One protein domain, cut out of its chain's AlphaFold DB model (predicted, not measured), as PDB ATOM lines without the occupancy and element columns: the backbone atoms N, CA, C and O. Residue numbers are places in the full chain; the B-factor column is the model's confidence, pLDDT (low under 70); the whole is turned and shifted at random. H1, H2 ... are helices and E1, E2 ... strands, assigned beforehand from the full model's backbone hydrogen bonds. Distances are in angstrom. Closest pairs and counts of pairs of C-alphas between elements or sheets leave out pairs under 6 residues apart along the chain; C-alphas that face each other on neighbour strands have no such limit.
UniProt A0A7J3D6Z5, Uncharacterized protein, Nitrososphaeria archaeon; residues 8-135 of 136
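Overview. This is residues 8 to 135 of the 136 residues of an uncharacterized protein of Nitrososphaeria archaeon (UniProt A0A7J3D6Z5). A strongly twisted sheet of seven strands runs through the domain; H3 and H4 lie by its half made of E1, E2, E6 and E7, and H5 packs on these two helices, farther from the sheet. H1 packs on the sheet with its residues 20 to 24, and the short H2 packs beside E7 and E4. You will find 128 printed residues, with five named helices and seven named strands in the order H1 E1 E2 E3 E4 E5 H2 E6 E7 H3 H4 H5. The mixed sheet runs E1 E2 E6 E7 E5 E4 E3, and its one parallel pair is E7 and E5. The class is mixed, helices and strands; the whole is compact, with a radius of gyration of the C-alphas of 13.5 A, and rounded, spanning 36 by 34 by 28 A.

Arrangement. Begin with H1, residues 14 to 25, which is on the sheet; its C-alpha 24 is 6.9 A from C-alpha 43 of E2, residues 36 to 43, their closest C-alphas. E1, residues 29 to 33, forms an antiparallel hairpin with E2; look at N 30 and O 41, 3.0 A apart. E2 bends by 60 degrees at residue 39 and is the antiparallel neighbour of E6, residues 81 to 85, with N 82 and O 42 at 2.8 A. E3, residues 50 to 52, E4, residues 55 to 59, and E5, residues 65 to 68, make a meander, each strand the antiparallel neighbour of the one before, with N 57 and O 50 at 2.8 A and N 68 and O 56 at 2.7 A. H2, residues 70 to 73, is on the sheet at a height of 5.8 A. E7, residues 90 to 95, forms a hairpin with E6, with N 95 and O 81 at 2.8 A, and is parallel to E5, with N 91 and O 67 at 2.7 A. H3, residues 97 to 105, is over E6 at a height over the sheet of 9.4 A, along the strands at 16 degrees to E6 on the local plane. H4, residues 111 to 116, only grazes the sheet with its residues 112 to 116. H5, residues 126 to 133, is not on the sheet; it only just touches H3, with 3 pairs of C-alphas within 8 A, the closest Ala 99 and Asn 126 at 5.1 A. H5 also only just touches H4, with 3 such pairs, the closest Leu 114 and Met 132 at 7.2 A, about perpendicular at 77 degrees. In H1, H3, H4 and H5 every O i to N i+4 pair is within hydrogen-bond range; H2 is too short for one.

Along the chain. Find C-alpha 14 at (-31.705, -4.298, -43.046); from there H1 runs 16.6 A to C-alpha 25. E2 runs 18.4 A and E7 14.4 A, ending at C-alpha 95 at (-45.514, -8.618, -30.793). H5 runs 10.7 A to C-alpha 133 at (-47.146, -23.825, -32.834).

Size, cuts and confidence. The two C-alphas farthest apart are those of Glu 14 and Pro 53, at 38.0 A. The printed part has no cut, and no link is long. The mean pLDDT of the printed part is 91.5; look at residues 107 to 108 for the values under 70.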
ATOM      1  N   VAL A   8     -35.194  -2.663 -31.535       83.38
ATOM      2  CA  VAL A   8     -35.711  -3.555 -32.580       83.38
ATOM      3  C   VAL A   8     -34.713  -3.755 -33.724       83.38
ATOM      4  O   VAL A   8     -34.681  -4.833 -34.297       83.38
ATOM      5  N   TYR A   9     -33.863  -2.766 -34.032       85.62
ATOM      6  CA  TYR A   9     -32.904  -2.862 -35.138       85.62
ATOM      7  C   TYR A   9     -31.784  -3.865 -34.869       85.62
ATOM      8  O   TYR A   9     -31.189  -4.350 -35.825       85.62
ATOM      9  N   ARG A  10     -31.515  -4.214 -33.605       83.00
ATOM     10  CA  ARG A  10     -30.513  -5.235 -33.258       83.00
ATOM     11  C   ARG A  10     -30.930  -6.632 -33.702       83.00
ATOM     12  O   ARG A  10     -30.074  -7.443 -34.018       83.00
ATOM     13  N   ASP A  11     -32.237  -6.872 -33.757       84.06
ATOM     14  CA  ASP A  11     -32.791  -8.209 -33.952       84.06
ATOM     15  C   ASP A  11     -33.314  -8.431 -35.379       84.06
ATOM     16  O   ASP A  11     -33.741  -9.537 -35.692       84.06
ATOM     17  N   ILE A  12     -33.346  -7.403 -36.237       89.00
ATOM     18  CA  ILE A  12     -33.977  -7.467 -37.567       89.00
ATOM     19  C   ILE A  12     -32.988  -7.115 -38.682       89.00
ATOM     20  O   ILE A  12     -32.121  -6.253 -38.505       89.00
ATOM     21  N   SER A  13     -33.156  -7.749 -39.845       90.25
ATOM     22  CA  SER A  13     -32.326  -7.513 -41.032       90.25
ATOM     23  C   SER A  13     -32.536  -6.115 -41.615       90.25
ATOM     24  O   SER A  13     -33.572  -5.490 -41.388       90.25
ATOM     25  N   GLU A  14     -31.590  -5.625 -42.421       90.12
ATOM     26  CA  GLU A  14     -31.705  -4.298 -43.046       90.12
ATOM     27  C   GLU A  14     -32.983  -4.169 -43.890       90.12
ATOM     28  O   GLU A  14     -33.737  -3.209 -43.741       90.12
ATOM     29  N   ARG A  15     -33.329  -5.210 -44.660       90.62
ATOM     30  CA  ARG A  15     -34.600  -5.278 -45.401       90.62
ATOM     31  C   ARG A  15     -35.818  -5.111 -44.486       90.62
ATOM     32  O   ARG A  15     -36.760  -4.399 -44.823       90.62
ATOM     33  N   GLN A  16     -35.816  -5.744 -43.312       90.94
ATOM     34  CA  GLN A  16     -36.897  -5.584 -42.336       90.94
ATOM     35  C   GLN A  16     -36.926  -4.174 -41.728       90.94
ATOM     36  O   GLN A  16     -38.015  -3.672 -41.449       90.94
ATOM     37  N   ARG A  17     -35.771  -3.520 -41.548       92.06
ATOM     38  CA  ARG A  17     -35.703  -2.120 -41.088       92.06
ATOM     39  C   ARG A  17     -36.318  -1.171 -42.108       92.06
ATOM     40  O   ARG A  17     -37.094  -0.307 -41.707       92.06
ATOM     41  N   VAL A  18     -36.011  -1.352 -43.394       91.44
ATOM     42  CA  VAL A  18     -36.612  -0.578 -44.494       91.44
ATOM     43  C   VAL A  18     -38.129  -0.758 -44.499       91.44
ATOM     44  O   VAL A  18     -38.860   0.229 -44.463       91.44
ATOM     45  N   ASN A  19     -38.614  -2.000 -44.411       90.69
ATOM     46  CA  ASN A  19     -40.053  -2.282 -44.357       90.69
ATOM     47  C   ASN A  19     -40.743  -1.634 -43.149       90.69
ATOM     48  O   ASN A  19     -41.836  -1.090 -43.279       90.69
ATOM     49  N   LEU A  20     -40.112  -1.678 -41.973       92.44
ATOM     50  CA  LEU A  20     -40.625  -1.033 -40.766       92.44
ATOM     51  C   LEU A  20     -40.696   0.493 -40.927       92.44
ATOM     52  O   LEU A  20     -41.703   1.086 -40.548       92.44
ATOM     53  N   LYS A  21     -39.664   1.129 -41.494       92.25
ATOM     54  CA  LYS A  21     -39.676   2.576 -41.772       92.25
ATOM     55  C   LYS A  21     -40.802   2.942 -42.737       92.25
ATOM     56  O   LYS A  21     -41.638   3.767 -42.385       92.25
ATOM     57  N   ALA A  22     -40.897   2.236 -43.861       91.38
ATOM     58  CA  ALA A  22     -41.953   2.442 -44.847       91.38
ATOM     59  C   ALA A  22     -43.358   2.230 -44.253       91.38
ATOM     60  O   ALA A  22     -44.308   2.914 -44.622       91.38
ATOM     61  N   ALA A  23     -43.512   1.294 -43.309       90.44
ATOM     62  CA  ALA A  23     -44.773   1.102 -42.603       90.44
ATOM     63  C   ALA A  23     -45.133   2.267 -41.673       90.44
ATOM     64  O   ALA A  23     -46.304   2.614 -41.556       90.44
ATOM     65  N   ILE A  24     -44.143   2.868 -41.013       92.31
ATOM     66  CA  ILE A  24     -44.352   4.037 -40.154       92.31
ATOM     67  C   ILE A  24     -44.701   5.263 -41.000       92.31
ATOM     68  O   ILE A  24     -45.664   5.950 -40.683       92.31
ATOM     69  N   GLU A  25     -43.939   5.522 -42.061       92.81
ATOM     70  CA  GLU A  25     -44.120   6.679 -42.952       92.81
ATOM     71  C   GLU A  25     -45.444   6.609 -43.715       92.81
ATOM     72  O   GLU A  25     -46.143   7.609 -43.838       92.81
ATOM     73  N   GLY A  26     -45.832   5.412 -44.160       92.50
ATOM     74  CA  GLY A  26     -47.098   5.177 -44.851       92.50
ATOM     75  C   GLY A  26     -48.305   4.966 -43.935       92.50
ATOM     76  O   GLY A  26     -49.325   4.491 -44.423       92.50
ATOM     77  N   ASN A  27     -48.196   5.227 -42.624       92.31
ATOM     78  CA  ASN A  27     -49.262   4.996 -41.637       92.31
ATOM     79  C   ASN A  27     -49.904   3.595 -41.732       92.31
ATOM     80  O   ASN A  27     -51.109   3.431 -41.559       92.31
ATOM     81  N   LYS A  28     -49.108   2.561 -42.030       92.00
ATOM     82  CA  LYS A  28     -49.626   1.228 -42.365       92.00
ATOM     83  C   LYS A  28     -50.211   0.495 -41.156       92.00
ATOM     84  O   LYS A  28     -49.763   0.667 -40.015       92.00
ATOM     85  N   TYR A  29     -51.159  -0.384 -41.458       93.81
ATOM     86  CA  TYR A  29     -51.681  -1.447 -40.604       93.81
ATOM     87  C   TYR A  29     -51.807  -2.736 -41.429       93.81
ATOM     88  O   TYR A  29     -51.685  -2.702 -42.655       93.81
ATOM     89  N   TRP A  30     -52.036  -3.864 -40.760       93.38
ATOM     90  CA  TRP A  30     -52.310  -5.146 -41.412       93.38
ATOM     91  C   TRP A  30     -53.478  -5.828 -40.716       93.38
ATOM     92  O   TRP A  30     -53.489  -5.885 -39.490       93.38
ATOM     93  N   ASN A  31     -54.432  -6.361 -41.472       90.75
ATOM     94  CA  ASN A  31     -55.488  -7.194 -40.899       90.75
ATOM     95  C   ASN A  31     -54.894  -8.483 -40.330       90.75
ATOM     96  O   ASN A  31     -53.863  -8.965 -40.816       90.75
ATOM     97  N   ILE A  32     -55.523  -9.022 -39.284       87.75
ATOM     98  CA  ILE A  32     -55.055 -10.264 -38.665       87.75
ATOM     99  C   ILE A  32     -55.175 -11.456 -39.628       87.75
ATOM    100  O   ILE A  32     -54.303 -12.325 -39.645       87.75
ATOM    101  N   SER A  33     -56.222 -11.457 -40.453       83.81
ATOM    102  CA  SER A  33     -56.478 -12.409 -41.530       83.81
ATOM    103  C   SER A  33     -57.317 -11.752 -42.622       83.81
ATOM    104  O   SER A  33     -57.886 -10.674 -42.431       83.81
ATOM    105  N   GLU A  34     -57.400 -12.400 -43.780       80.12
ATOM    106  CA  GLU A  34     -58.343 -11.998 -44.820       80.12
ATOM    107  C   GLU A  34     -59.783 -12.110 -44.288       80.12
ATOM    108  O   GLU A  34     -60.095 -13.009 -43.508       80.12
ATOM    109  N   GLY A  35     -60.632 -11.131 -44.609       79.38
ATOM    110  CA  GLY A  35     -62.018 -11.070 -44.130       79.38
ATOM    111  C   GLY A  35     -62.222 -10.682 -42.655       79.38
ATOM    112  O   GLY A  35     -63.350 -10.373 -42.285       79.38
ATOM    113  N   ASN A  36     -61.175 -10.631 -41.819       80.88
ATOM    114  CA  ASN A  36     -61.282 -10.204 -40.418       80.88
ATOM    115  C   ASN A  36     -60.699  -8.797 -40.220       80.88
ATOM    116  O   ASN A  36     -59.481  -8.611 -40.151       80.88
ATOM    117  N   SER A  37     -61.587  -7.810 -40.112       86.19
ATOM    118  CA  SER A  37     -61.253  -6.414 -39.810       86.19
ATOM    119  C   SER A  37     -61.433  -6.048 -38.333       86.19
ATOM    120  O   SER A  37     -61.137  -4.914 -37.954       86.19
ATOM    121  N   ASP A  38     -61.867  -6.985 -37.487       91.94
ATOM    122  CA  ASP A  38     -62.065  -6.742 -36.053       91.94
ATOM    123  C   ASP A  38     -60.735  -6.566 -35.326       91.94
ATOM    124  O   ASP A  38     -60.659  -5.853 -34.321       91.94
ATOM    125  N   TYR A  39     -59.672  -7.182 -35.852       93.50
ATOM    126  CA  TYR A  39     -58.332  -7.101 -35.295       93.50
ATOM    127  C   TYR A  39     -57.292  -6.730 -36.342       93.50
ATOM    128  O   TYR A  39     -57.216  -7.308 -37.428       93.50
ATOM    129  N   VAL A  40     -56.414  -5.803 -35.968       94.81
ATOM    130  CA  VAL A  40     -55.326  -5.345 -36.830       94.81
ATOM    131  C   VAL A  40     -54.001  -5.268 -36.088       94.81
ATOM    132  O   VAL A  40     -53.923  -5.004 -34.886       94.81
ATOM    133  N   TYR A  41     -52.926  -5.441 -36.842       95.69
ATOM    134  CA  TYR A  41     -51.569  -5.151 -36.426       95.69
ATOM    135  C   TYR A  41     -51.210  -3.703 -36.752       95.69
ATOM    136  O   TYR A  41     -51.334  -3.258 -37.894       95.69
ATOM    137  N   VAL A  42     -50.685  -2.973 -35.767       96.94
ATOM    138  CA  VAL A  42     -50.152  -1.610 -35.948       96.94
ATOM    139  C   VAL A  42     -48.777  -1.462 -35.315       96.94
ATOM    140  O   VAL A  42     -48.426  -2.176 -34.377       96.94
ATOM    141  N   VAL A  43     -47.979  -0.506 -35.788       97.44
ATOM    142  CA  VAL A  43     -46.656  -0.236 -35.212       97.44
ATOM    143  C   VAL A  43     -46.773   0.774 -34.078       97.44
ATOM    144  O   VAL A  43     -47.275   1.877 -34.276       97.44
ATOM    145  N   ALA A  44     -46.249   0.443 -32.899       97.12
ATOM    146  CA  ALA A  44     -46.126   1.375 -31.786       97.12
ATOM    147  C   ALA A  44     -45.063   2.447 -32.085       97.12
ATOM    148  O   ALA A  44     -43.892   2.149 -32.316       97.12
ATOM    149  N   LEU A  45     -45.437   3.719 -32.017       95.88
ATOM    150  CA  LEU A  45     -44.544   4.870 -32.203       95.88
ATOM    151  C   LEU A  45     -44.032   5.441 -30.875       95.88
ATOM    152  O   LEU A  45     -43.080   6.227 -30.859       95.88
ATOM    153  N   SER A  46     -44.622   5.025 -29.754       95.31
ATOM    154  CA  SER A  46     -44.203   5.393 -28.402       95.31
ATOM    155  C   SER A  46     -44.223   4.190 -27.456       95.31
ATOM    156  O   SER A  46     -44.679   3.102 -27.798       95.31
ATOM    157  N   ARG A  47     -43.708   4.384 -26.237       95.62
ATOM    158  CA  ARG A  47     -44.009   3.482 -25.114       95.62
ATOM    159  C   ARG A  47     -45.444   3.731 -24.633       95.62
ATOM    160  O   ARG A  47     -45.935   4.850 -24.798       95.62
ATOM    161  N   ALA A  48     -46.060   2.725 -24.016       95.94
ATOM    162  CA  ALA A  48     -47.343   2.866 -23.330       95.94
ATOM    163  C   ALA A  48     -47.095   3.314 -21.882       95.94
ATOM    164  O   ALA A  48     -46.765   2.500 -21.026       95.94
ATOM    165  N   ARG A  49     -47.116   4.626 -21.628       92.12
ATOM    166  CA  ARG A  49     -46.768   5.204 -20.308       92.12
ATOM    167  C   ARG A  49     -47.814   6.162 -19.760       92.12
ATOM    168  O   ARG A  49     -47.906   6.336 -18.553       92.12
ATOM    169  N   THR A  50     -48.567   6.802 -20.640       93.31
ATOM    170  CA  THR A  50     -49.625   7.732 -20.253       93.31
ATOM    171  C   THR A  50     -50.823   6.927 -19.772       93.31
ATOM    172  O   THR A  50     -51.271   6.058 -20.514       93.31
ATOM    173  N   LYS A  51     -51.328   7.190 -18.563       94.69
ATOM    174  CA  LYS A  51     -52.517   6.506 -18.031       94.69
ATOM    175  C   LYS A  51     -53.735   6.725 -18.943       94.69
ATOM    176  O   LYS A  51     -53.891   7.797 -19.526       94.69
ATOM    177  N   ALA A  52     -54.567   5.699 -19.049       92.38
ATOM    178  CA  ALA A  52     -55.847   5.669 -19.747       92.38
ATOM    179  C   ALA A  52     -56.883   4.946 -18.858       92.38
ATOM    180  O   ALA A  52     -56.468   4.225 -17.948       92.38
ATOM    181  N   PRO A  53     -58.198   5.084 -19.113       89.50
ATOM    182  CA  PRO A  53     -59.229   4.441 -18.292       89.50
ATOM    183  C   PRO A  53     -59.055   2.923 -18.139       89.50
ATOM    184  O   PRO A  53     -59.260   2.398 -17.051       89.50
ATOM    185  N   LEU A  54     -58.624   2.231 -19.203       88.06
ATOM    186  CA  LEU A  54     -58.451   0.770 -19.224       88.06
ATOM    187  C   LEU A  54     -56.977   0.336 -19.334       88.06
ATOM    188  O   LEU A  54     -56.683  -0.782 -19.753       88.06
ATOM    189  N   GLY A  55     -56.028   1.217 -19.001       94.62
ATOM    190  CA  GLY A  55     -54.600   0.898 -19.051       94.62
ATOM    191  C   GLY A  55     -53.735   2.094 -19.418       94.62
ATOM    192  O   GLY A  55     -53.644   3.063 -18.663       94.62
ATOM    193  N   PHE A  56     -53.058   2.024 -20.566       97.88
ATOM    194  CA  PHE A  56     -52.085   3.039 -20.972       97.88
ATOM    195  C   PHE A  56     -52.178   3.394 -22.451       97.88
ATOM    196  O   PHE A  56     -52.306   2.525 -23.301       97.88
ATOM    197  N   TYR A  57     -52.021   4.668 -22.796       97.50
ATOM    198  CA  TYR A  57     -51.982   5.096 -24.189       97.50
ATOM    199  C   TYR A  57     -50.616   4.862 -24.837       97.50
ATOM    200  O   TYR A  57     -49.572   5.220 -24.280       97.50
ATOM    201  N   ALA A  58     -50.642   4.364 -26.075       97.56
ATOM    202  CA  ALA A  58     -49.505   4.335 -26.990       97.56
ATOM    203  C   ALA A  58     -49.857   5.029 -28.313       97.56
ATOM    204  O   ALA A  58     -50.970   4.896 -28.814       97.56
ATOM    205  N   ARG A  59     -48.901   5.759 -28.899       97.00
ATOM    206  CA  ARG A  59     -49.014   6.273 -30.272       97.00
ATOM    207  C   ARG A  59     -48.780   5.144 -31.270       97.00
ATOM    208  O   ARG A  59     -47.915   4.305 -31.020       97.00
ATOM    209  N   THR A  60     -49.470   5.164 -32.405       96.75
ATOM    210  CA  THR A  60     -49.417   4.094 -33.419       96.75
ATOM    211  C   THR A  60     -49.325   4.633 -34.845       96.75
ATOM    212  O   THR A  60     -49.647   5.797 -35.069       96.75
ATOM    213  N   SER A  61     -48.896   3.792 -35.795       95.50
ATOM    214  CA  SER A  61     -48.779   4.135 -37.222       95.50
ATOM    215  C   SER A  61     -50.109   4.535 -37.865       95.50
ATOM    216  O   SER A  61     -50.145   5.533 -38.561       95.50
ATOM    217  N   PHE A  62     -51.200   3.806 -37.615       92.75
ATOM    218  CA  PHE A  62     -52.483   4.065 -38.285       92.75
ATOM    219  C   PHE A  62     -53.449   4.891 -37.424       92.75
ATOM    220  O   PHE A  62     -53.746   6.044 -37.712       92.75
ATOM    221  N   PHE A  63     -53.860   4.351 -36.277       92.31
ATOM    222  CA  PHE A  63     -54.898   4.948 -35.427       92.31
ATOM    223  C   PHE A  63     -54.522   6.226 -34.659       92.31
ATOM    224  O   PHE A  63     -55.305   6.700 -33.838       92.31
ATOM    225  N   LYS A  64     -53.324   6.785 -34.873       93.38
ATOM    226  CA  LYS A  64     -52.685   7.849 -34.070       93.38
ATOM    227  C   LYS A  64     -52.408   7.451 -32.612       93.38
ATOM    228  O   LYS A  64     -51.294   7.684 -32.129       93.38
ATOM    229  N   ARG A  65     -53.381   6.866 -31.905       95.62
ATOM    230  CA  ARG A  65     -53.307   6.421 -30.512       95.62
ATOM    231  C   ARG A  65     -54.247   5.239 -30.255       95.62
ATOM    232  O   ARG A  65     -55.370   5.235 -30.736       95.62
ATOM    233  N   VAL A  66     -53.799   4.296 -29.429       97.00
ATOM    234  CA  VAL A  66     -54.604   3.173 -28.916       97.00
ATOM    235  C   VAL A  66     -54.409   3.033 -27.408       97.00
ATOM    236  O   VAL A  66     -53.384   3.479 -26.874       97.00
ATOM    237  N   GLN A  67     -55.375   2.426 -26.720       97.81
ATOM    238  CA  GLN A  67     -55.189   1.962 -25.345       97.81
ATOM    239  C   GLN A  67     -54.431   0.636 -25.367       97.81
ATOM    240  O   GLN A  67     -54.594  -0.154 -26.283       97.81
ATOM    241  N   VAL A  68     -53.581   0.390 -24.384       98.00
ATOM    242  CA  VAL A  68     -52.844  -0.860 -24.203       98.00
ATOM    243  C   VAL A  68     -53.168  -1.364 -22.809       98.00
ATOM    244  O   VAL A  68     -52.994  -0.615 -21.841       98.00
ATOM    245  N   VAL A  69     -53.624  -2.613 -22.710       96.56
ATOM    246  CA  VAL A  69     -53.970  -3.217 -21.415       96.56
ATOM    247  C   VAL A  69     -52.751  -3.244 -20.479       96.56
ATOM    248  O   VAL A  69     -51.613  -3.337 -20.968       96.56
ATOM    249  N   PRO A  70     -52.934  -3.140 -19.150       96.19
ATOM    250  CA  PRO A  70     -51.828  -3.028 -18.195       96.19
ATOM    251  C   PRO A  70     -50.756  -4.117 -18.346       96.19
ATOM    252  O   PRO A  70     -49.554  -3.834 -18.313       96.19
ATOM    253  N   GLU A  71     -51.177  -5.355 -18.590       95.94
ATOM    254  CA  GLU A  71     -50.328  -6.538 -18.718       95.94
ATOM    255  C   GLU A  71     -49.426  -6.463 -19.956       95.94
ATOM    256  O   GLU A  71     -48.265  -6.884 -19.921       95.94
ATOM    257  N   ALA A  72     -49.939  -5.877 -21.041       96.69
ATOM    258  CA  ALA A  72     -49.233  -5.679 -22.302       96.69
ATOM    259  C   ALA A  72     -48.374  -4.399 -22.296       96.69
ATOM    260  O   ALA A  72     -47.314  -4.347 -22.933       96.69
ATOM    261  N   ALA A  73     -48.778  -3.369 -21.546       96.88
ATOM    262  CA  ALA A  73     -48.154  -2.046 -21.557       96.88
ATOM    263  C   ALA A  73     -46.660  -2.076 -21.196       96.88
ATOM    264  O   ALA A  73     -45.856  -1.395 -21.843       96.88
ATOM    265  N   LYS A  74     -46.251  -2.936 -20.250       95.38
ATOM    266  CA  LYS A  74     -44.835  -3.114 -19.857       95.38
ATOM    267  C   LYS A  74     -43.929  -3.581 -21.005       95.38
ATOM    268  O   LYS A  74     -42.725  -3.302 -21.005       95.38
ATOM    269  N   TYR A  75     -44.496  -4.243 -22.013       96.31
ATOM    270  CA  TYR A  75     -43.771  -4.715 -23.193       96.31
ATOM    271  C   TYR A  75     -43.821  -3.726 -24.363       96.31
ATOM    272  O   TYR A  75     -42.994  -3.815 -25.279       96.31
ATOM    273  N   CYS A  76     -44.741  -2.757 -24.326       96.19
ATOM    274  CA  CYS A  76     -44.930  -1.779 -25.390       96.19
ATOM    275  C   CYS A  76     -43.733  -0.824 -25.477       96.19
ATOM    276  O   CYS A  76     -43.551   0.104 -24.681       96.19
ATOM    277  N   ARG A  77     -42.902  -1.034 -26.500       93.19
ATOM    278  CA  ARG A  77     -41.757  -0.185 -26.842       93.19
ATOM    279  C   ARG A  77     -41.914   0.342 -28.262       93.19
ATOM    280  O   ARG A  77     -42.576  -0.280 -29.089       93.19
ATOM    281  N   LYS A  78     -41.246   1.462 -28.550       93.19
ATOM    282  CA  LYS A  78     -41.195   2.037 -29.897       93.19
ATOM    283  C   LYS A  78     -40.757   0.965 -30.906       93.19
ATOM    284  O   LYS A  78     -39.767   0.270 -30.673       93.19
ATOM    285  N   TYR A  79     -41.515   0.857 -31.990       94.12
ATOM    286  CA  TYR A  79     -41.390  -0.087 -33.101       94.12
ATOM    287  C   TYR A  79     -41.694  -1.556 -32.781       94.12
ATOM    288  O   TYR A  79     -41.334  -2.450 -33.544       94.12
ATOM    289  N   ARG A  80     -42.365  -1.828 -31.657       95.38
ATOM    290  CA  ARG A  80     -43.089  -3.093 -31.493       95.38
ATOM    291  C   ARG A  80     -44.381  -3.062 -32.301       95.38
ATOM    292  O   ARG A  80     -44.873  -1.987 -32.636       95.38
ATOM    293  N   VAL A  81     -44.908  -4.240 -32.596       96.88
ATOM    294  CA  VAL A  81     -46.214  -4.395 -33.232       96.88
ATOM    295  C   VAL A  81     -47.248  -4.609 -32.135       96.88
ATOM    296  O   VAL A  81     -46.967  -5.295 -31.155       96.88
ATOM    297  N   LEU A  82     -48.411  -3.990 -32.262       97.50
ATOM    298  CA  LEU A  82     -49.545  -4.153 -31.359       97.50
ATOM    299  C   LEU A  82     -50.649  -4.885 -32.108       97.50
ATOM    300  O   LEU A  82     -50.926  -4.521 -33.249       97.50
ATOM    301  N   LEU A  83     -51.268  -5.872 -31.466       96.25
ATOM    302  CA  LEU A  83     -52.535  -6.443 -31.915       96.25
ATOM    303  C   LEU A  83     -53.667  -5.648 -31.267       96.25
ATOM    304  O   LEU A  83     -53.772  -5.642 -30.039       96.25
ATOM    305  N   VAL A  84     -54.460  -4.971 -32.090       96.31
ATOM    306  CA  VAL A  84     -55.499  -4.022 -31.682       96.31
ATOM    307  C   VAL A  84     -56.857  -4.543 -32.110       96.31
ATOM    308  O   VAL A  84     -57.036  -4.859 -33.281       96.31
ATOM    309  N   GLU A  85     -57.805  -4.579 -31.181       95.38
ATOM    310  CA  GLU A  85     -59.227  -4.717 -31.488       95.38
ATOM    311  C   GLU A  85     -59.765  -3.362 -31.955       95.38
ATOM    312  O   GLU A  85     -59.695  -2.364 -31.231       95.38
ATOM    313  N   VAL A  86     -60.277  -3.310 -33.182       95.12
ATOM    314  CA  VAL A  86     -60.642  -2.062 -33.864       95.12
ATOM    315  C   VAL A  86     -61.834  -1.385 -33.197       95.12
ATOM    316  O   VAL A  86     -61.829  -0.171 -33.019       95.12
ATOM    317  N   LYS A  87     -62.833  -2.159 -32.762       94.75
ATOM    318  CA  LYS A  87     -64.059  -1.617 -32.157       94.75
ATOM    319  C   LYS A  87     -63.790  -0.843 -30.865       94.75
ATOM    320  O   LYS A  87     -64.392   0.200 -30.629       94.75
ATOM    321  N   THR A  88     -62.899  -1.358 -30.021       94.81
ATOM    322  CA  THR A  88     -62.593  -0.783 -28.701       94.81
ATOM    323  C   THR A  88     -61.338   0.087 -28.716       94.81
ATOM    324  O   THR A  88     -61.100   0.847 -27.777       94.81
ATOM    325  N   MET A  89     -60.531  -0.005 -29.778       96.12
ATOM    326  CA  MET A  89     -59.225   0.646 -29.897       96.12
ATOM    327  C   MET A  89     -58.264   0.230 -28.774       96.12
ATOM    328  O   MET A  89     -57.437   1.027 -28.305       96.12
ATOM    329  N   VAL A  90     -58.382  -1.029 -28.341       96.31
ATOM    330  CA  VAL A  90     -57.579  -1.638 -27.278       96.31
ATOM    331  C   VAL A  90     -56.583  -2.627 -27.872       96.31
ATOM    332  O   VAL A  90     -56.923  -3.530 -28.632       96.31
ATOM    333  N   ALA A  91     -55.320  -2.460 -27.499       96.62
ATOM    334  CA  ALA A  91     -54.238  -3.374 -27.786       96.62
ATOM    335  C   ALA A  91     -54.084  -4.378 -26.644       96.62
ATOM    336  O   ALA A  91     -53.701  -4.011 -25.526       96.62
ATOM    337  N   TYR A  92     -54.310  -5.651 -26.955       95.44
ATOM    338  CA  TYR A  92     -54.195  -6.738 -25.985       95.44
ATOM    339  C   TYR A  92     -52.828  -7.407 -26.017       95.44
ATOM    340  O   TYR A  92     -52.410  -7.979 -25.019       95.44
ATOM    341  N   LYS A  93     -52.104  -7.361 -27.140       97.19
ATOM    342  CA  LYS A  93     -50.826  -8.073 -27.274       97.19
ATOM    343  C   LYS A  93     -49.758  -7.199 -27.910       97.19
ATOM    344  O   LYS A  93     -50.024  -6.419 -28.824       97.19
ATOM    345  N   VAL A  94     -48.527  -7.362 -27.432       97.56
ATOM    346  CA  VAL A  94     -47.322  -6.755 -28.001       97.56
ATOM    347  C   VAL A  94     -46.501  -7.840 -28.677       97.56
ATOM    348  O   VAL A  94     -46.093  -8.813 -28.052       97.56
ATOM    349  N   ILE A  95     -46.187  -7.642 -29.946       96.50
ATOM    350  CA  ILE A  95     -45.514  -8.618 -30.793       96.50
ATOM    351  C   ILE A  95     -44.163  -8.039 -31.226       96.50
ATOM    352  O   ILE A  95     -44.028  -6.858 -31.575       96.50
ATOM    353  N   THR A  96     -43.107  -8.851 -31.168       95.56
ATOM    354  CA  THR A  96     -41.814  -8.453 -31.731       95.56
ATOM    355  C   THR A  96     -41.883  -8.450 -33.253       95.56
ATOM    356  O   THR A  96     -42.581  -9.260 -33.850       95.56
ATOM    357  N   TRP A  97     -41.117  -7.575 -33.904       93.50
ATOM    358  CA  TRP A  97     -41.134  -7.480 -35.366       93.50
ATOM    359  C   TRP A  97     -40.820  -8.812 -36.059       93.50
ATOM    360  O   TRP A  97     -41.469  -9.164 -37.034       93.50
ATOM    361  N   ASN A  98     -39.878  -9.594 -35.527       93.00
ATOM    362  CA  ASN A  98     -39.574 -10.921 -36.065       93.00
ATOM    363  C   ASN A  98     -40.721 -11.914 -35.904       93.00
ATOM    364  O   ASN A  98     -40.993 -12.665 -36.837       93.00
ATOM    365  N   ALA A  99     -41.385 -11.922 -34.745       93.88
ATOM    366  CA  ALA A  99     -42.535 -12.789 -34.530       93.88
ATOM    367  C   ALA A  99     -43.685 -12.385 -35.458       93.88
ATOM    368  O   ALA A  99     -44.239 -13.243 -36.131       93.88
ATOM    369  N   PHE A 100     -43.954 -11.084 -35.584       93.75
ATOM    370  CA  PHE A 100     -44.918 -10.541 -36.539       93.75
ATOM    371  C   PHE A 100     -44.579 -10.941 -37.979       93.75
ATOM    372  O   PHE A 100     -45.418 -11.474 -38.687       93.75
ATOM    373  N   TYR A 101     -43.328 -10.767 -38.404       90.88
ATOM    374  CA  TYR A 101     -42.904 -11.127 -39.754       90.88
ATOM    375  C   TYR A 101     -43.054 -12.630 -40.038       90.88
ATOM    376  O   TYR A 101     -43.380 -13.012 -41.157       90.88
ATOM    377  N   LYS A 102     -42.834 -13.489 -39.033       90.88
ATOM    378  CA  LYS A 102     -43.120 -14.924 -39.138       90.88
ATOM    379  C   LYS A 102     -44.623 -15.189 -39.206       90.88
ATOM    380  O   LYS A 102     -45.025 -15.956 -40.065       90.88
ATOM    381  N   LEU A 103     -45.427 -14.548 -38.357       90.06
ATOM    382  CA  LEU A 103     -46.890 -14.655 -38.374       90.06
ATOM    383  C   LEU A 103     -47.464 -14.276 -39.740       90.06
ATOM    384  O   LEU A 103     -48.200 -15.059 -40.311       90.06
ATOM    385  N   MET A 104     -47.035 -13.153 -40.319       86.81
ATOM    386  CA  MET A 104     -47.506 -12.697 -41.634       86.81
ATOM    387  C   MET A 104     -47.132 -13.629 -42.793       86.81
ATOM    388  O   MET A 104     -47.739 -13.549 -43.852       86.81
ATOM    389  N   LYS A 105     -46.113 -14.482 -42.631       84.88
ATOM    390  CA  LYS A 105     -45.765 -15.519 -43.618       84.88
ATOM    391  C   LYS A 105     -46.557 -16.805 -43.429       84.88
ATOM    392  O   LYS A 105     -46.558 -17.658 -44.309       84.88
ATOM    393  N   ILE A 106     -47.134 -16.985 -42.251       74.94
ATOM    394  CA  ILE A 106     -47.858 -18.183 -41.878       74.94
ATOM    395  C   ILE A 106     -49.337 -17.863 -42.079       74.94
ATOM    396  O   ILE A 106     -49.982 -17.320 -41.192       74.94
ATOM    397  N   HIS A 107     -49.887 -18.236 -43.234       65.19
ATOM    398  CA  HIS A 107     -51.335 -18.241 -43.478       65.19
ATOM    399  C   HIS A 107     -52.019 -19.399 -42.727       65.19
ATOM    400  O   HIS A 107     -52.796 -20.149 -43.302       65.19
ATOM    401  N   ASN A 108     -51.659 -19.631 -41.461       64.31
ATOM    402  CA  ASN A 108     -52.229 -20.725 -40.686       64.31
ATOM    403  C   ASN A 108     -53.343 -20.180 -39.802       64.31
ATOM    404  O   ASN A 108     -53.087 -19.639 -38.722       64.31
ATOM    405  N   GLU A 109     -54.572 -20.365 -40.272       71.50
ATOM    406  CA  GLU A 109     -55.808 -20.048 -39.556       71.50
ATOM    407  C   GLU A 109     -55.819 -20.631 -38.135       71.50
ATOM    408  O   GLU A 109     -56.404 -20.035 -37.240       71.50
ATOM    409  N   LYS A 110     -55.076 -21.715 -37.873       76.19
ATOM    410  CA  LYS A 110     -54.983 -22.341 -36.547       76.19
ATOM    411  C   LYS A 110     -54.243 -21.509 -35.487       76.19
ATOM    412  O   LYS A 110     -54.485 -21.696 -34.300       76.19
ATOM    413  N   ILE A 111     -53.349 -20.588 -35.872       83.50
ATOM    414  CA  ILE A 111     -52.659 -19.709 -34.902       83.50
ATOM    415  C   ILE A 111     -53.575 -18.566 -34.443       83.50
ATOM    416  O   ILE A 111     -53.403 -18.044 -33.340       83.50
ATOM    417  N   LEU A 112     -54.545 -18.166 -35.271       84.06
ATOM    418  CA  LEU A 112     -55.405 -17.017 -34.991       84.06
ATOM    419  C   LEU A 112     -56.244 -17.203 -33.716       84.06
ATOM    420  O   LEU A 112     -56.195 -16.296 -32.886       84.06
ATOM    421  N   PRO A 113     -56.919 -18.348 -33.475       87.44
ATOM    422  CA  PRO A 113     -57.606 -18.595 -32.209       87.44
ATOM    423  C   PRO A 113     -56.688 -18.408 -30.999       87.44
ATOM    424  O   PRO A 113     -57.006 -17.626 -30.108       87.44
ATOM    425  N   LEU A 114     -55.485 -18.999 -31.019       88.00
ATOM    426  CA  LEU A 114     -54.512 -18.848 -29.931       88.00
ATOM    427  C   LEU A 114     -54.058 -17.392 -29.753       88.00
ATOM    428  O   LEU A 114     -53.801 -16.947 -28.635       88.00
ATOM    429  N   LEU A 115     -53.944 -16.614 -30.832       88.56
ATOM    430  CA  LEU A 115     -53.637 -15.181 -30.761       88.56
ATOM    431  C   LEU A 115     -54.800 -14.331 -30.246       88.56
ATOM    432  O   LEU A 115     -54.553 -13.215 -29.801       88.56
ATOM    433  N   LEU A 116     -56.036 -14.813 -30.308       88.81
ATOM    434  CA  LEU A 116     -57.221 -14.089 -29.843       88.81
ATOM    435  C   LEU A 116     -57.688 -14.555 -28.459       88.81
ATOM    436  O   LEU A 116     -58.420 -13.839 -27.779       88.81
ATOM    437  N   GLU A 117     -57.204 -15.704 -27.989       89.88
ATOM    438  CA  GLU A 117     -57.464 -16.191 -26.641       89.88
ATOM    439  C   GLU A 117     -57.008 -15.196 -25.564       89.88
ATOM    440  O   GLU A 117     -55.868 -14.703 -25.543       89.88
ATOM    441  N   ARG A 118     -57.904 -14.959 -24.596       80.44
ATOM    442  CA  ARG A 118     -57.638 -14.100 -23.432       80.44
ATOM    443  C   ARG A 118     -56.445 -14.583 -22.607       80.44
ATOM    444  O   ARG A 118     -55.688 -13.755 -22.114       80.44
ATOM    445  N   ASN A 119     -56.256 -15.899 -22.507       83.25
ATOM    446  CA  ASN A 119     -55.207 -16.506 -21.686       83.25
ATOM    447  C   ASN A 119     -53.856 -16.624 -22.400       83.25
ATOM    448  O   ASN A 119     -52.869 -17.028 -21.782       83.25
ATOM    449  N   SER A 120     -53.771 -16.278 -23.688       89.75
ATOM    450  CA  SER A 120     -52.501 -16.384 -24.396       89.75
ATOM    451  C   SER A 120     -51.565 -15.214 -24.068       89.75
ATOM    452  O   SER A 120     -52.030 -14.116 -23.739       89.75
ATOM    453  N   PRO A 121     -50.233 -15.397 -24.154       94.69
ATOM    454  CA  PRO A 121     -49.283 -14.417 -23.636       94.69
ATOM    455  C   PRO A 121     -49.459 -13.003 -24.208       94.69
ATOM    456  O   PRO A 121     -49.598 -12.800 -25.412       94.69
ATOM    457  N   TYR A 122     -49.356 -11.992 -23.342       96.38
ATOM    458  CA  TYR A 122     -49.428 -10.575 -23.729       96.38
ATOM    459  C   TYR A 122     -48.208 -10.089 -24.531       96.38
ATOM    460  O   TYR A 122     -48.253  -9.029 -25.157       96.38
ATOM    461  N   TYR A 123     -47.103 -10.842 -24.510       97.06
ATOM    462  CA  TYR A 123     -45.882 -10.544 -25.257       97.06
ATOM    463  C   TYR A 123     -45.472 -11.717 -26.141       97.06
ATOM    464  O   TYR A 123     -45.023 -12.750 -25.647       97.06
ATOM    465  N   ILE A 124     -45.566 -11.531 -27.456       95.75
ATOM    466  CA  ILE A 124     -45.258 -12.562 -28.444       95.75
ATOM    467  C   ILE A 124     -43.891 -12.279 -29.066       95.75
ATOM    468  O   ILE A 124     -43.696 -11.336 -29.836       95.75
ATOM    469  N   ASN A 125     -42.918 -13.117 -28.725       95.38
ATOM    470  CA  ASN A 125     -41.609 -13.166 -29.370       95.38
ATOM    471  C   ASN A 125     -41.445 -14.495 -30.132       95.38
ATOM    472  O   ASN A 125     -42.360 -15.310 -30.171       95.38
ATOM    473  N   ASN A 126     -40.274 -14.738 -30.730       93.12
ATOM    474  CA  ASN A 126     -40.036 -15.968 -31.494       93.12
ATOM    475  C   ASN A 126     -40.171 -17.255 -30.662       93.12
ATOM    476  O   ASN A 126     -40.582 -18.265 -31.219       93.12
ATOM    477  N   LYS A 127     -39.818 -17.227 -29.368       94.31
ATOM    478  CA  LYS A 127     -39.932 -18.392 -28.476       94.31
ATOM    479  C   LYS A 127     -41.398 -18.694 -28.173       94.31
ATOM    480  O   LYS A 127     -41.828 -19.825 -28.320       94.31
ATOM    481  N   VAL A 128     -42.170 -17.661 -27.831       93.88
ATOM    482  CA  VAL A 128     -43.614 -17.793 -27.586       93.88
ATOM    483  C   VAL A 128     -44.339 -18.261 -28.844       93.88
ATOM    484  O   VAL A 128     -45.187 -19.136 -28.768       93.88
ATOM    485  N   LEU A 129     -43.967 -17.728 -30.010       91.94
ATOM    486  CA  LEU A 129     -44.540 -18.171 -31.276       91.94
ATOM    487  C   LEU A 129     -44.216 -19.642 -31.585       91.94
ATOM    488  O   LEU A 129     -45.050 -20.325 -32.164       91.94
ATOM    489  N   ALA A 130     -43.025 -20.130 -31.229       91.81
ATOM    490  CA  ALA A 130     -42.687 -21.547 -31.371       91.81
ATOM    491  C   ALA A 130     -43.547 -22.417 -30.441       91.81
ATOM    492  O   ALA A 130     -44.194 -23.336 -30.922       91.81
ATOM    493  N   TRP A 131     -43.661 -22.040 -29.165       91.81
ATOM    494  CA  TRP A 131     -44.543 -22.708 -28.203       91.81
ATOM    495  C   TRP A 131     -46.010 -22.739 -28.666       91.81
ATOM    496  O   TRP A 131     -46.661 -23.771 -28.571       91.81
ATOM    497  N   MET A 132     -46.532 -21.642 -29.229       90.19
ATOM    498  CA  MET A 132     -47.898 -21.607 -29.776       90.19
ATOM    499  C   MET A 132     -48.094 -22.613 -30.914       90.19
ATOM    500  O   MET A 132     -49.167 -23.184 -31.035       90.19
ATOM    501  N   LYS A 133     -47.070 -22.845 -31.742       87.50
ATOM    502  CA  LYS A 133     -47.146 -23.825 -32.834       87.50
ATOM    503  C   LYS A 133     -47.176 -25.267 -32.344       87.50
ATOM    504  O   LYS A 133     -47.740 -26.095 -33.034       87.50
ATOM    505  N   GLU A 134     -46.582 -25.558 -31.191       87.56
ATOM    506  CA  GLU A 134     -46.624 -26.889 -30.566       87.56
ATOM    507  C   GLU A 134     -48.002 -27.210 -29.960       87.56
ATOM    508  O   GLU A 134     -48.261 -28.345 -29.576       87.56
ATOM    509  N   LYS A 135     -48.881 -26.207 -29.833       81.69
ATOM    510  CA  LYS A 135     -50.246 -26.339 -29.300       81.69
ATOM    511  C   LYS A 135     -51.312 -26.525 -30.385       81.69
ATOM    512  O   LYS A 135     -52.495 -26.508 -30.060       81.69
TER     513      LYS A 135